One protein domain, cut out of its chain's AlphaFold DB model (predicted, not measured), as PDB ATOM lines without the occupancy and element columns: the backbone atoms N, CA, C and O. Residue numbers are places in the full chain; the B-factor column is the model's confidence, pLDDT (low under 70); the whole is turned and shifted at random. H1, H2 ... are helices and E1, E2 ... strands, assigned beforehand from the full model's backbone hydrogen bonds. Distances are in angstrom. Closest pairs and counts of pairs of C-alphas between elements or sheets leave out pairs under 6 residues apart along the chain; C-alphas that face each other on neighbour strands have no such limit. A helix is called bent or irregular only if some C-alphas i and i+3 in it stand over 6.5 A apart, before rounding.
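This is residues 76 to 170 of the 283 residues of an uncharacterized protein of Bilophila wadsworthia (strain 3_1_6) (UniProt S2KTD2). A long straight helix, H3, reaches out as an arm from a looser body and meets H4 near their ends in a wide corner. In the body, H4 lies between short H1 and a small antiparallel ribbon of E1 and E2, with H5 beyond the ribbon; a long link leads from H1 out to H2 at the far end of the arm. The 95 printed residues have five named helices and two named strands, in the order H1 H2 H3 H4 E1 H5 E2, and the class is mostly helix. The whole is loose, with a radius of gyration of the C-alphas of 16.2 A, and its flat outline spans 47 by 37 by 20 A.

H1, residues 76 to 81, touches H4, residues 129 to 143, with the C-alphas of Ser 77 and Ile 137 closest at 6.2 A; they run opposite ways at a shallow tilt of 31 degrees. H2, residues 93 to 96, is close to but not clearly touching H3, residues 100 to 120; their closest C-alphas, of Ala 93 and Ser 100, are 5.7 A apart. H3 touches H4 with residues 118 to 120 alone, and H4 touches H3 with residues 129 to 130 alone. Their closest C-alphas, of Thr 118 and Phe 129, are 4.8 A apart, and they run the same way at a steep tilt of 65 degrees. E1, residues 147 to 152, and E2, residues 167 to 170, are antiparallel neighbours at 149 degrees; N 149 and O 170 are 2.8 A apart and N 168 and O 151 are 2.9 A apart, within hydrogen-bond range. H4 and E2 are only just apart, with closest C-alphas at 8.5 A. H5, residues 155 to 160, touches no helix. In H1, H4 and H5 every O i to N i+4 pair is within hydrogen-bond range, in H3 15 of 17 are, and H2 is too short for such a pair.

H1 begins at C-alpha 76, (-4.914, -61.434, -40.162). H3 measures 30.7 A from first to last C-alpha, starting at (-38.130, -44.697, -27.460). H3 is neither bent nor irregular, but only just: C-alphas 116 and 119 are 6.2 A apart. H4 is 20.6 A long and E1 16.3 A; H1 and H5 are each 8.5 A, H2 5.2 A and E2 10.1 A. E2 ends at C-alpha 170, (-2.729, -50.457, -19.954).

The two C-alphas farthest apart, of Ser 99 and Ser 142, are 47.9 A from each other. The printed part has no cut. The link from H1 to H2, with 11 residues, is long. The mean pLDDT of the printed part is 91.1, and no printed residue is under 70.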
ATOM      1  N   ILE A  76      -3.872 -61.092 -41.139       94.62
ATOM      2  CA  ILE A  76      -4.914 -61.434 -40.162       94.62
ATOM      3  C   ILE A  76      -5.302 -60.199 -39.347       94.62
ATOM      4  O   ILE A  76      -6.489 -59.909 -39.210       94.62
ATOM      5  N   SER A  77      -4.322 -59.455 -38.827       93.06
ATOM      6  CA  SER A  77      -4.585 -58.279 -37.990       93.06
ATOM      7  C   SER A  77      -5.326 -57.174 -38.750       93.06
ATOM      8  O   SER A  77      -6.325 -56.655 -38.246       93.06
ATOM      9  N   GLY A  78      -4.916 -56.883 -39.988       92.06
ATOM     10  CA  GLY A  78      -5.561 -55.891 -40.846       92.06
ATOM     11  C   GLY A  78      -7.005 -56.250 -41.200       92.06
ATOM     12  O   GLY A  78      -7.882 -55.394 -41.117       92.06
ATOM     13  N   ASN A  79      -7.282 -57.519 -41.523       92.81
ATOM     14  CA  ASN A  79      -8.637 -57.966 -41.860       92.81
ATOM     15  C   ASN A  79      -9.556 -58.087 -40.638       92.81
ATOM     16  O   ASN A  79     -10.745 -57.793 -40.734       92.81
ATOM     17  N   ALA A  80      -9.030 -58.533 -39.494       90.81
ATOM     18  CA  ALA A  80      -9.833 -58.741 -38.293       90.81
ATOM     19  C   ALA A  80     -10.267 -57.424 -37.638       90.81
ATOM     20  O   ALA A  80     -11.367 -57.340 -37.097       90.81
ATOM     21  N   ILE A  81      -9.403 -56.406 -37.662       89.75
ATOM     22  CA  ILE A  81      -9.668 -55.123 -37.001       89.75
ATOM     23  C   ILE A  81     -10.229 -54.106 -37.984       89.75
ATOM     24  O   ILE A  81     -11.149 -53.365 -37.635       89.75
ATOM     25  N   GLY A  82      -9.682 -54.052 -39.201       87.38
ATOM     26  CA  GLY A  82     -10.033 -53.038 -40.186       87.38
ATOM     27  C   GLY A  82      -9.870 -51.630 -39.612       87.38
ATOM     28  O   GLY A  82      -8.782 -51.225 -39.210       87.38
ATOM     29  N   THR A  83     -10.974 -50.887 -39.542       84.25
ATOM     30  CA  THR A  83     -11.026 -49.517 -39.004       84.25
ATOM     31  C   THR A  83     -11.226 -49.449 -37.484       84.25
ATOM     32  O   THR A  83     -11.389 -48.360 -36.937       84.25
ATOM     33  N   GLY A  84     -11.236 -50.593 -36.799       83.69
ATOM     34  CA  GLY A  84     -11.470 -50.701 -35.364       83.69
ATOM     35  C   GLY A  84     -12.939 -50.903 -34.988       83.69
ATOM     36  O   GLY A  84     -13.864 -50.652 -35.762       83.69
ATOM     37  N   LEU A  85     -13.150 -51.378 -33.761       87.00
ATOM     38  CA  LEU A  85     -14.482 -51.623 -33.206       87.00
ATOM     39  C   LEU A  85     -15.196 -50.321 -32.815       87.00
ATOM     40  O   LEU A  85     -14.670 -49.523 -32.036       87.00
ATOM     41  N   VAL A  86     -16.435 -50.170 -33.287       89.31
ATOM     42  CA  VAL A  86     -17.339 -49.062 -32.943       89.31
ATOM     43  C   VAL A  86     -18.595 -49.633 -32.277       89.31
ATOM     44  O   VAL A  86     -19.202 -50.559 -32.824       89.31
ATOM     45  N   PRO A  87     -19.003 -49.134 -31.098       90.44
ATOM     46  CA  PRO A  87     -20.199 -49.613 -30.429       90.44
ATOM     47  C   PRO A  87     -21.450 -49.164 -31.180       90.44
ATOM     48  O   PRO A  87     -21.529 -48.045 -31.679       90.44
ATOM     49  N   LYS A  88     -22.456 -50.035 -31.185       91.94
ATOM     50  CA  LYS A  88     -23.819 -49.709 -31.599       91.94
ATOM     51  C   LYS A  88     -24.702 -49.742 -30.360       91.94
ATOM     52  O   LYS A  88     -25.021 -50.822 -29.861       91.94
ATOM     53  N   ALA A  89     -25.050 -48.575 -29.830       90.19
ATOM     54  CA  ALA A  89     -25.806 -48.485 -28.590       90.19
ATOM     55  C   ALA A  89     -27.270 -48.883 -28.832       90.19
ATOM     56  O   ALA A  89     -28.002 -48.235 -29.578       90.19
ATOM     57  N   SER A  90     -27.712 -49.958 -28.176       90.06
ATOM     58  CA  SER A  90     -29.115 -50.377 -28.151       90.06
ATOM     59  C   SER A  90     -29.590 -50.394 -26.705       90.06
ATOM     60  O   SER A  90     -29.145 -51.214 -25.904       90.06
ATOM     61  N   ILE A  91     -30.441 -49.427 -26.360       90.31
ATOM     62  CA  ILE A  91     -30.917 -49.215 -24.993       90.31
ATOM     63  C   ILE A  91     -32.342 -49.773 -24.880       90.31
ATOM     64  O   ILE A  91     -33.213 -49.332 -25.635       90.31
ATOM     65  N   PRO A  92     -32.610 -50.716 -23.956       91.06
ATOM     66  CA  PRO A  92     -33.942 -51.287 -23.779       91.06
ATOM     67  C   PRO A  92     -34.871 -50.271 -23.099       91.06
ATOM     68  O   PRO A  92     -34.874 -50.136 -21.875       91.06
ATOM     69  N   ALA A  93     -35.652 -49.545 -23.906       90.56
ATOM     70  CA  ALA A  93     -36.536 -48.470 -23.449       90.56
ATOM     71  C   ALA A  93     -37.606 -48.961 -22.457       90.56
ATOM     72  O   ALA A  93     -37.786 -48.343 -21.407       90.56
ATOM     73  N   ASP A  94     -38.223 -50.115 -22.738       90.38
ATOM     74  CA  ASP A  94     -39.292 -50.704 -21.917       90.38
ATOM     75  C   ASP A  94     -38.822 -51.029 -20.494       90.38
ATOM     76  O   ASP A  94     -39.510 -50.741 -19.518       90.38
ATOM     77  N   MET A  95     -37.606 -51.571 -20.366       92.19
ATOM     78  CA  MET A  95     -37.004 -51.913 -19.070       92.19
ATOM     79  C   MET A  95     -36.637 -50.676 -18.247       92.19
ATOM     80  O   MET A  95     -36.617 -50.731 -17.020       92.19
ATOM     81  N   LEU A  96     -36.306 -49.574 -18.919       89.69
ATOM     82  CA  LEU A  96     -35.908 -48.317 -18.289       89.69
ATOM     83  C   LEU A  96     -37.095 -47.370 -18.057       89.69
ATOM     84  O   LEU A  96     -36.919 -46.342 -17.408       89.69
ATOM     85  N   GLY A  97     -38.285 -47.697 -18.577       91.81
ATOM     86  CA  GLY A  97     -39.474 -46.845 -18.495       91.81
ATOM     87  C   GLY A  97     -39.315 -45.501 -19.215       91.81
ATOM     88  O   GLY A  97     -39.981 -44.531 -18.862       91.81
ATOM     89  N   ILE A  98     -38.407 -45.418 -20.192       92.75
ATOM     90  CA  ILE A  98     -38.129 -44.200 -20.964       92.75
ATOM     91  C   ILE A  98     -38.811 -44.260 -22.328       92.75
ATOM     92  O   ILE A  98     -39.061 -45.337 -22.866       92.75
ATOM     93  N   SER A  99     -39.077 -43.097 -22.926       94.12
ATOM     94  CA  SER A  99     -39.574 -43.054 -24.302       94.12
ATOM     95  C   SER A  99     -38.533 -43.611 -25.283       94.12
ATOM     96  O   SER A  99     -37.321 -43.493 -25.061       94.12
ATOM     97  N   SER A 100     -38.998 -44.182 -26.395       91.06
ATOM     98  CA  SER A 100     -38.130 -44.697 -27.460       91.06
ATOM     99  C   SER A 100     -37.220 -43.613 -28.050       91.06
ATOM    100  O   SER A 100     -36.051 -43.875 -28.335       91.06
ATOM    101  N   GLU A 101     -37.717 -42.379 -28.166       91.56
ATOM    102  CA  GLU A 101     -36.924 -41.253 -28.661       91.56
ATOM    103  C   GLU A 101     -35.828 -40.856 -27.665       91.56
ATOM    104  O   GLU A 101     -34.664 -40.714 -28.043       91.56
ATOM    105  N   SER A 102     -36.155 -40.784 -26.371       91.50
ATOM    106  CA  SER A 102     -35.166 -40.510 -25.320       91.50
ATOM    107  C   SER A 102     -34.085 -41.593 -25.249       91.50
ATOM    108  O   SER A 102     -32.909 -41.279 -25.058       91.50
ATOM    109  N   ALA A 103     -34.451 -42.865 -25.443       92.81
ATOM    110  CA  ALA A 103     -33.496 -43.970 -25.508       92.81
ATOM    111  C   ALA A 103     -32.528 -43.818 -26.694       92.81
ATOM    112  O   ALA A 103     -31.322 -44.027 -26.550       92.81
ATOM    113  N   ARG A 104     -33.041 -43.399 -27.857       91.88
ATOM    114  CA  ARG A 104     -32.239 -43.161 -29.063       91.88
ATOM    115  C   ARG A 104     -31.259 -42.004 -28.883       91.88
ATOM    116  O   ARG A 104     -30.097 -42.116 -29.272       91.88
ATOM    117  N   GLU A 105     -31.701 -40.899 -28.288       93.38
ATOM    118  CA  GLU A 105     -30.820 -39.770 -27.976       93.38
ATOM    119  C   GLU A 105     -29.721 -40.150 -26.985       93.38
ATOM    120  O   GLU A 105     -28.560 -39.783 -27.178       93.38
ATOM    121  N   LEU A 106     -30.065 -40.909 -25.941       93.69
ATOM    122  CA  LEU A 106     -29.093 -41.393 -24.967       93.69
ATOM    123  C   LEU A 106     -28.049 -42.305 -25.627       93.69
ATOM    124  O   LEU A 106     -26.858 -42.147 -25.360       93.69
ATOM    125  N   GLY A 107     -28.477 -43.184 -26.538       94.19
ATOM    126  CA  GLY A 107     -27.578 -44.024 -27.330       94.19
ATOM    127  C   GLY A 107     -26.553 -43.202 -28.114       94.19
ATOM    128  O   GLY A 107     -25.354 -43.437 -27.987       94.19
ATOM    129  N   LYS A 108     -26.995 -42.153 -28.819       94.56
ATOM    130  CA  LYS A 108     -26.087 -41.246 -29.547       94.56
ATOM    131  C   LYS A 108     -25.071 -40.563 -28.633       94.56
ATOM    132  O   LYS A 108     -23.913 -40.407 -29.007       94.56
ATOM    133  N   ARG A 109     -25.482 -40.148 -27.429       94.69
ATOM    134  CA  ARG A 109     -24.570 -39.533 -26.446       94.69
ATOM    135  C   ARG A 109     -23.522 -40.529 -25.952       94.69
ATOM    136  O   ARG A 109     -22.367 -40.147 -25.791       94.69
ATOM    137  N   MET A 110     -23.904 -41.790 -25.741       94.25
ATOM    138  CA  MET A 110     -22.972 -42.858 -25.365       94.25
ATOM    139  C   MET A 110     -21.973 -43.163 -26.485       94.25
ATOM    140  O   MET A 110     -20.782 -43.289 -26.215       94.25
ATOM    141  N   GLU A 111     -22.434 -43.228 -27.733       94.94
ATOM    142  CA  GLU A 111     -21.567 -43.420 -28.902       94.94
ATOM    143  C   GLU A 111     -20.581 -42.257 -29.065       94.94
ATOM    144  O   GLU A 111     -19.396 -42.479 -29.306       94.94
ATOM    145  N   TRP A 112     -21.032 -41.019 -28.843       94.00
ATOM    146  CA  TRP A 112     -20.157 -39.846 -28.867       94.00
ATOM    147  C   TRP A 112     -19.128 -39.854 -27.726       94.00
ATOM    148  O   TRP A 112     -17.948 -39.595 -27.954       94.00
ATOM    149  N   ALA A 113     -19.549 -40.211 -26.508       94.19
ATOM    150  CA  ALA A 113     -18.647 -40.374 -25.370       94.19
ATOM    151  C   ALA A 113     -17.587 -41.455 -25.637       94.19
ATOM    152  O   ALA A 113     -16.416 -41.262 -25.318       94.19
ATOM    153  N   PHE A 114     -17.977 -42.563 -26.271       93.81
ATOM    154  CA  PHE A 114     -17.041 -43.598 -26.692       93.81
ATOM    155  C   PHE A 114     -16.066 -43.084 -27.751       93.81
ATOM    156  O   PHE A 114     -14.867 -43.313 -27.622       93.81
ATOM    157  N   ALA A 115     -16.551 -42.361 -28.764       92.69
ATOM    158  CA  ALA A 115     -15.702 -41.784 -29.803       92.69
ATOM    159  C   ALA A 115     -14.634 -40.858 -29.198       92.69
ATOM    160  O   ALA A 115     -13.462 -40.970 -29.550       92.69
ATOM    161  N   LEU A 116     -15.005 -40.026 -28.218       92.94
ATOM    162  CA  LEU A 116     -14.055 -39.203 -27.464       92.94
ATOM    163  C   LEU A 116     -13.060 -40.062 -26.671       92.94
ATOM    164  O   LEU A 116     -11.863 -39.808 -26.706       92.94
ATOM    165  N   TRP A 117     -13.537 -41.110 -25.999       93.81
ATOM    166  CA  TRP A 117     -12.681 -42.012 -25.230       93.81
ATOM    167  C   TRP A 117     -11.666 -42.771 -26.095       93.81
ATOM    168  O   TRP A 117     -10.583 -43.092 -25.612       93.81
ATOM    169  N   THR A 118     -11.957 -43.043 -27.373       93.12
ATOM    170  CA  THR A 118     -11.040 -43.829 -28.218       93.12
ATOM    171  C   THR A 118      -9.648 -43.209 -28.372       93.12
ATOM    172  O   THR A 118      -8.674 -43.953 -28.501       93.12
ATOM    173  N   SER A 119      -9.524 -41.880 -28.314       90.19
ATOM    174  CA  SER A 119      -8.232 -41.183 -28.352       90.19
ATOM    175  C   SER A 119      -7.507 -41.197 -26.999       90.19
ATOM    176  O   SER A 119      -6.281 -41.144 -26.962       90.19
ATOM    177  N   GLU A 120      -8.250 -41.338 -25.898       91.75
ATOM    178  CA  GLU A 120      -7.757 -41.361 -24.513       91.75
ATOM    179  C   GLU A 120      -7.604 -42.785 -23.946       91.75
ATOM    180  O   GLU A 120      -7.306 -42.957 -22.761       91.75
ATOM    181  N   ALA A 121      -7.826 -43.813 -24.767       91.31
ATOM    182  CA  ALA A 121      -7.956 -45.190 -24.306       91.31
ATOM    183  C   ALA A 121      -6.669 -45.751 -23.684       91.31
ATOM    184  O   ALA A 121      -6.750 -46.525 -22.736       91.31
ATOM    185  N   ASP A 122      -5.486 -45.378 -24.174       92.38
ATOM    186  CA  ASP A 122      -4.210 -45.873 -23.646       92.38
ATOM    187  C   ASP A 122      -3.758 -45.092 -22.405       92.38
ATOM    188  O   ASP A 122      -3.735 -43.863 -22.405       92.38
ATOM    189  N   VAL A 123      -3.310 -45.783 -21.354       89.56
ATOM    190  CA  VAL A 123      -2.730 -45.165 -20.145       89.56
ATOM    191  C   VAL A 123      -1.498 -44.311 -20.462       89.56
ATOM    192  O   VAL A 123      -1.293 -43.291 -19.803       89.56
ATOM    193  N   ARG A 124      -0.684 -44.680 -21.462       86.38
ATOM    194  CA  ARG A 124       0.504 -43.893 -21.848       86.38
ATOM    195  C   ARG A 124       0.183 -42.730 -22.789       86.38
ATOM    196  O   ARG A 124       1.018 -41.842 -22.928       86.38
ATOM    197  N   GLY A 125      -0.997 -42.731 -23.411       86.25
ATOM    198  CA  GLY A 125      -1.383 -41.747 -24.422       86.25
ATOM    199  C   GLY A 125      -0.596 -41.881 -25.730       86.25
ATOM    200  O   GLY A 125      -0.445 -40.897 -26.444       86.25
ATOM    201  N   GLN A 126      -0.046 -43.067 -26.017       87.81
ATOM    202  CA  GLN A 126       0.733 -43.339 -27.230       87.81
ATOM    203  C   GLN A 126      -0.113 -43.964 -28.341       87.81
ATOM    204  O   GLN A 126       0.221 -43.825 -29.513       87.81
ATOM    205  N   CYS A 127      -1.183 -44.663 -27.966       90.12
ATOM    206  CA  CYS A 127      -2.008 -45.456 -28.869       90.12
ATOM    207  C   CYS A 127      -3.484 -45.064 -28.756       90.12
ATOM    208  O   CYS A 127      -3.988 -44.820 -27.657       90.12
ATOM    209  N   HIS A 128      -4.197 -45.069 -29.881       92.00
ATOM    210  CA  HIS A 128      -5.656 -44.999 -29.889       92.00
ATOM    211  C   HIS A 128      -6.266 -46.377 -29.610       92.00
ATOM    212  O   HIS A 128      -5.587 -47.405 -29.626       92.00
ATOM    213  N   PHE A 129      -7.578 -46.434 -29.386       93.38
ATOM    214  CA  PHE A 129      -8.264 -47.697 -29.110       93.38
ATOM    215  C   PHE A 129      -8.124 -48.730 -30.242       93.38
ATOM    216  O   PHE A 129      -7.972 -49.918 -29.963       93.38
ATOM    217  N   ALA A 130      -8.118 -48.297 -31.507       92.44
ATOM    218  CA  ALA A 130      -7.887 -49.186 -32.648       92.44
ATOM    219  C   ALA A 130      -6.460 -49.772 -32.647       92.44
ATOM    220  O   ALA A 130      -6.277 -50.964 -32.895       92.44
ATOM    221  N   ASP A 131      -5.456 -48.976 -32.271       92.31
ATOM    222  CA  ASP A 131      -4.072 -49.445 -32.155       92.31
ATOM    223  C   ASP A 131      -3.922 -50.459 -31.020       92.31
ATOM    224  O   ASP A 131      -3.208 -51.450 -31.160       92.31
ATOM    225  N   LEU A 132      -4.634 -50.257 -29.905       93.19
ATOM    226  CA  LEU A 132      -4.673 -51.219 -28.803       93.19
ATOM    227  C   LEU A 132      -5.293 -52.555 -29.237       93.19
ATOM    228  O   LEU A 132      -4.790 -53.612 -28.856       93.19
ATOM    229  N   GLN A 133      -6.340 -52.530 -30.069       93.06
ATOM    230  CA  GLN A 133      -6.904 -53.751 -30.663       93.06
ATOM    231  C   GLN A 133      -5.869 -54.458 -31.544       93.06
ATOM    232  O   GLN A 133      -5.695 -55.673 -31.429       93.06
ATOM    233  N   ASN A 134      -5.140 -53.694 -32.363       92.69
ATOM    234  CA  ASN A 134      -4.086 -54.214 -33.237       92.69
ATOM    235  C   ASN A 134      -2.936 -54.830 -32.449       92.69
ATOM    236  O   ASN A 134      -2.513 -55.953 -32.720       92.69
ATOM    237  N   LEU A 135      -2.492 -54.155 -31.396       92.44
ATOM    238  CA  LEU A 135      -1.496 -54.698 -30.490       92.44
ATOM    239  C   LEU A 135      -2.001 -55.979 -29.809       92.44
ATOM    240  O   LEU A 135      -1.257 -56.952 -29.699       92.44
ATOM    241  N   GLY A 136      -3.269 -56.006 -29.396       93.00
ATOM    242  CA  GLY A 136      -3.906 -57.169 -28.789       93.00
ATOM    243  C   GLY A 136      -3.896 -58.398 -29.693       93.00
ATOM    244  O   GLY A 136      -3.389 -59.442 -29.279       93.00
ATOM    245  N   ILE A 137      -4.391 -58.277 -30.929       93.62
ATOM    246  CA  ILE A 137      -4.448 -59.418 -31.854       93.62
ATOM    247  C   ILE A 137      -3.052 -59.890 -32.263       93.62
ATOM    248  O   ILE A 137      -2.812 -61.089 -32.332       93.62
ATOM    249  N   ARG A 138      -2.097 -58.975 -32.462       92.50
ATOM    250  CA  ARG A 138      -0.704 -59.338 -32.766       92.50
ATOM    251  C   ARG A 138      -0.073 -60.120 -31.631       92.50
ATOM    252  O   ARG A 138       0.547 -61.150 -31.863       92.50
ATOM    253  N   THR A 139      -0.282 -59.663 -30.399       93.00
ATOM    254  CA  THR A 139       0.216 -60.362 -29.211       93.00
ATOM    255  C   THR A 139      -0.424 -61.749 -29.099       93.00
ATOM    256  O   THR A 139       0.281 -62.723 -28.852       93.00
ATOM    257  N   MET A 140      -1.725 -61.870 -29.380       93.25
ATOM    258  CA  MET A 140      -2.416 -63.161 -29.423       93.25
ATOM    259  C   MET A 140      -1.852 -64.092 -30.511       93.25
ATOM    260  O   MET A 140      -1.643 -65.268 -30.245       93.25
ATOM    261  N   LEU A 141      -1.568 -63.591 -31.716       92.12
ATOM    262  CA  LEU A 141      -1.038 -64.408 -32.816       92.12
ATOM    263  C   LEU A 141       0.420 -64.833 -32.593       92.12
ATOM    264  O   LEU A 141       0.791 -65.944 -32.959       92.12
ATOM    265  N   SER A 142       1.245 -63.973 -31.990       89.56
ATOM    266  CA  SER A 142       2.669 -64.259 -31.764       89.56
ATOM    267  C   SER A 142       2.942 -65.012 -30.463       89.56
ATOM    268  O   SER A 142       3.833 -65.851 -30.419       89.56
ATOM    269  N   LEU A 143       2.209 -64.707 -29.389       89.06
ATOM    270  CA  LEU A 143       2.452 -65.247 -28.046       89.06
ATOM    271  C   LEU A 143       1.298 -66.119 -27.531       89.06
ATOM    272  O   LEU A 143       1.431 -66.740 -26.481       89.06
ATOM    273  N   GLY A 144       0.165 -66.192 -28.229       89.75
ATOM    274  CA  GLY A 144      -1.003 -66.972 -27.802       89.75
ATOM    275  C   GLY A 144      -1.843 -66.317 -26.703       89.75
ATOM    276  O   GLY A 144      -2.895 -66.835 -26.345       89.75
ATOM    277  N   GLU A 145      -1.414 -65.173 -26.168       89.38
ATOM    278  CA  GLU A 145      -2.038 -64.514 -25.021       89.38
ATOM    279  C   GLU A 145      -2.015 -62.994 -25.198       89.38
ATOM    280  O   GLU A 145      -1.109 -62.438 -25.814       89.38
ATOM    281  N   MET A 146      -2.995 -62.295 -24.625       91.44
ATOM    282  CA  MET A 146      -3.028 -60.832 -24.605       91.44
ATOM    283  C   MET A 146      -3.449 -60.325 -23.226       91.44
ATOM    284  O   MET A 146      -4.432 -60.795 -22.656       91.44
ATOM    285  N   LEU A 147      -2.726 -59.337 -22.691       90.62
ATOM    286  CA  LEU A 147      -2.989 -58.777 -21.366       90.62
ATOM    287  C   LEU A 147      -3.230 -57.272 -21.447       90.62
ATOM    288  O   LEU A 147      -2.343 -56.493 -21.795       90.62
ATOM    289  N   HIS A 148      -4.442 -56.873 -21.069       91.12
ATOM    290  CA  HIS A 148      -4.843 -55.478 -20.929       91.12
ATOM    291  C   HIS A 148      -5.372 -55.266 -19.516       91.12
ATOM    292  O   HIS A 148      -6.317 -55.925 -19.087       91.12
ATOM    293  N   LEU A 149      -4.753 -54.349 -18.782       90.75
ATOM    294  CA  LEU A 149      -5.202 -53.960 -17.459       90.75
ATOM    295  C   LEU A 149      -6.140 -52.760 -17.586       90.75
ATOM    296  O   LEU A 149      -5.746 -51.707 -18.082       90.75
ATOM    297  N   ALA A 150      -7.369 -52.917 -17.109       91.00
ATOM    298  CA  ALA A 150      -8.294 -51.809 -16.922       91.00
ATOM    299  C   ALA A 150      -7.860 -50.978 -15.707       91.00
ATOM    300  O   ALA A 150      -7.806 -51.486 -14.584       91.00
ATOM    301  N   VAL A 151      -7.540 -49.707 -15.930       90.25
ATOM    302  CA  VAL A 151      -7.052 -48.783 -14.907       90.25
ATOM    303  C   VAL A 151      -7.994 -47.588 -14.812       90.25
ATOM    304  O   VAL A 151      -8.356 -46.977 -15.812       90.25
ATOM    305  N   MET A 152      -8.362 -47.235 -13.583       91.12
ATOM    306  CA  MET A 152      -8.975 -45.944 -13.279       91.12
ATOM    307  C   MET A 152      -7.863 -44.996 -12.842       91.12
ATOM    308  O   MET A 152      -7.248 -45.198 -11.793       91.12
ATOM    309  N   LEU A 153      -7.567 -43.996 -13.668       88.44
ATOM    310  CA  LEU A 153      -6.570 -42.977 -13.368       88.44
ATOM    311  C   LEU A 153      -7.057 -42.089 -12.223       88.44
ATOM    312  O   LEU A 153      -8.215 -41.669 -12.186       88.44
ATOM    313  N   ASN A 154      -6.154 -41.760 -11.303       91.69
ATOM    314  CA  ASN A 154      -6.444 -40.798 -10.247       91.69
ATOM    315  C   ASN A 154      -6.737 -39.416 -10.848       91.69
ATOM    316  O   ASN A 154      -6.147 -39.050 -11.865       91.69
ATOM    317  N   GLU A 155      -7.563 -38.625 -10.163       88.44
ATOM    318  CA  GLU A 155      -7.978 -37.281 -10.595       88.44
ATOM    319  C   GLU A 155      -6.804 -36.414 -11.059       88.44
ATOM    320  O   GLU A 155      -6.801 -35.882 -12.163       88.44
ATOM    321  N   LYS A 156      -5.745 -36.383 -10.247       89.81
ATOM    322  CA  LYS A 156      -4.526 -35.621 -10.516       89.81
ATOM    323  C   LYS A 156      -3.854 -36.005 -11.839       89.81
ATOM    324  O   LYS A 156      -3.357 -35.138 -12.549       89.81
ATOM    325  N   GLU A 157      -3.800 -37.298 -12.156       86.69
ATOM    326  CA  GLU A 157      -3.196 -37.767 -13.410       86.69
ATOM    327  C   GLU A 157      -4.127 -37.527 -14.598       86.69
ATOM    328  O   GLU A 157      -3.653 -37.170 -15.674       86.69
ATOM    329  N   ARG A 158      -5.445 -37.647 -14.394       89.00
ATOM    330  CA  ARG A 158      -6.444 -37.311 -15.413       89.00
ATOM    331  C   ARG A 158      -6.329 -35.845 -15.834       89.00
ATOM    332  O   ARG A 158      -6.240 -35.561 -17.025       89.00
ATOM    333  N   GLU A 159      -6.275 -34.931 -14.867       89.50
ATOM    334  CA  GLU A 159      -6.121 -33.491 -15.106       89.50
ATOM    335  C   GLU A 159      -4.775 -33.159 -15.751       89.50
ATOM    336  O   GLU A 159      -4.720 -32.399 -16.715       89.50
ATOM    337  N   ARG A 160      -3.685 -33.775 -15.277       89.06
ATOM    338  CA  ARG A 160      -2.343 -33.577 -15.842       89.06
ATOM    339  C   ARG A 160      -2.270 -33.937 -17.323       89.06
ATOM    340  O   ARG A 160      -1.537 -33.300 -18.071       89.06
ATOM    341  N   GLN A 161      -2.992 -34.977 -17.726       84.94
ATOM    342  CA  GLN A 161      -3.043 -35.446 -19.107       84.94
ATOM    343  C   GLN A 161      -4.195 -34.815 -19.904       84.94
ATOM    344  O   GLN A 161      -4.389 -35.178 -21.058       84.94
ATOM    345  N   ASN A 162      -4.938 -33.882 -19.296       88.44
ATOM    346  CA  ASN A 162      -6.094 -33.203 -19.877       88.44
ATOM    347  C   ASN A 162      -7.127 -34.171 -20.484       88.44
ATOM    348  O   ASN A 162      -7.625 -33.945 -21.585       88.44
ATOM    349  N   ARG A 163      -7.414 -35.270 -19.775       88.81
ATOM    350  CA  ARG A 163      -8.354 -36.305 -20.228       88.81
ATOM    351  C   ARG A 163      -9.774 -36.033 -19.751       88.81
ATOM    352  O   ARG A 163      -9.989 -35.677 -18.588       88.81
ATOM    353  N   ALA A 164     -10.746 -36.303 -20.614       89.75
ATOM    354  CA  ALA A 164     -12.158 -36.321 -20.258       89.75
ATOM    355  C   ALA A 164     -12.499 -37.526 -19.366       89.75
ATOM    356  O   ALA A 164     -13.285 -37.400 -18.423       89.75
ATOM    357  N   PHE A 165     -11.882 -38.686 -19.615       89.19
ATOM    358  CA  PHE A 165     -12.174 -39.923 -18.891       89.19
ATOM    359  C   PHE A 165     -11.021 -40.370 -17.981       89.19
ATOM    360  O   PHE A 165      -9.844 -40.298 -18.318       89.19
ATOM    361  N   SER A 166     -11.375 -40.880 -16.795       91.50
ATOM    362  CA  SER A 166     -10.426 -41.545 -15.882       91.50
ATOM    363  C   SER A 166     -10.124 -42.986 -16.317       91.50
ATOM    364  O   SER A 166      -9.055 -43.515 -16.019       91.50
ATOM    365  N   PHE A 167     -11.057 -43.626 -17.025       93.06
ATOM    366  CA  PHE A 167     -10.910 -45.004 -17.475       93.06
ATOM    367  C   PHE A 167      -9.910 -45.106 -18.628       93.06
ATOM    368  O   PHE A 167     -10.098 -44.487 -19.673       93.06
ATOM    369  N   ALA A 168      -8.884 -45.929 -18.450       92.44
ATOM    370  CA  ALA A 168      -7.868 -46.192 -19.454       92.44
ATOM    371  C   ALA A 168      -7.412 -47.658 -19.406       92.44
ATOM    372  O   ALA A 168      -7.550 -48.358 -18.402       92.44
ATOM    373  N   LEU A 169      -6.855 -48.125 -20.514       92.19
ATOM    374  CA  LEU A 169      -6.320 -49.462 -20.698       92.19
ATOM    375  C   LEU A 169      -4.797 -49.400 -20.714       92.19
ATOM    376  O   LEU A 169      -4.191 -48.590 -21.412       92.19
ATOM    377  N   GLN A 170      -4.170 -50.278 -19.946       91.00
ATOM    378  CA  GLN A 170      -2.729 -50.457 -19.954       91.00
ATOM    379  C   GLN A 170      -2.388 -51.794 -20.597       91.00
ATOM    380  O   GLN A 170      -2.741 -52.854 -20.082       91.00
TER     381      GLN A 170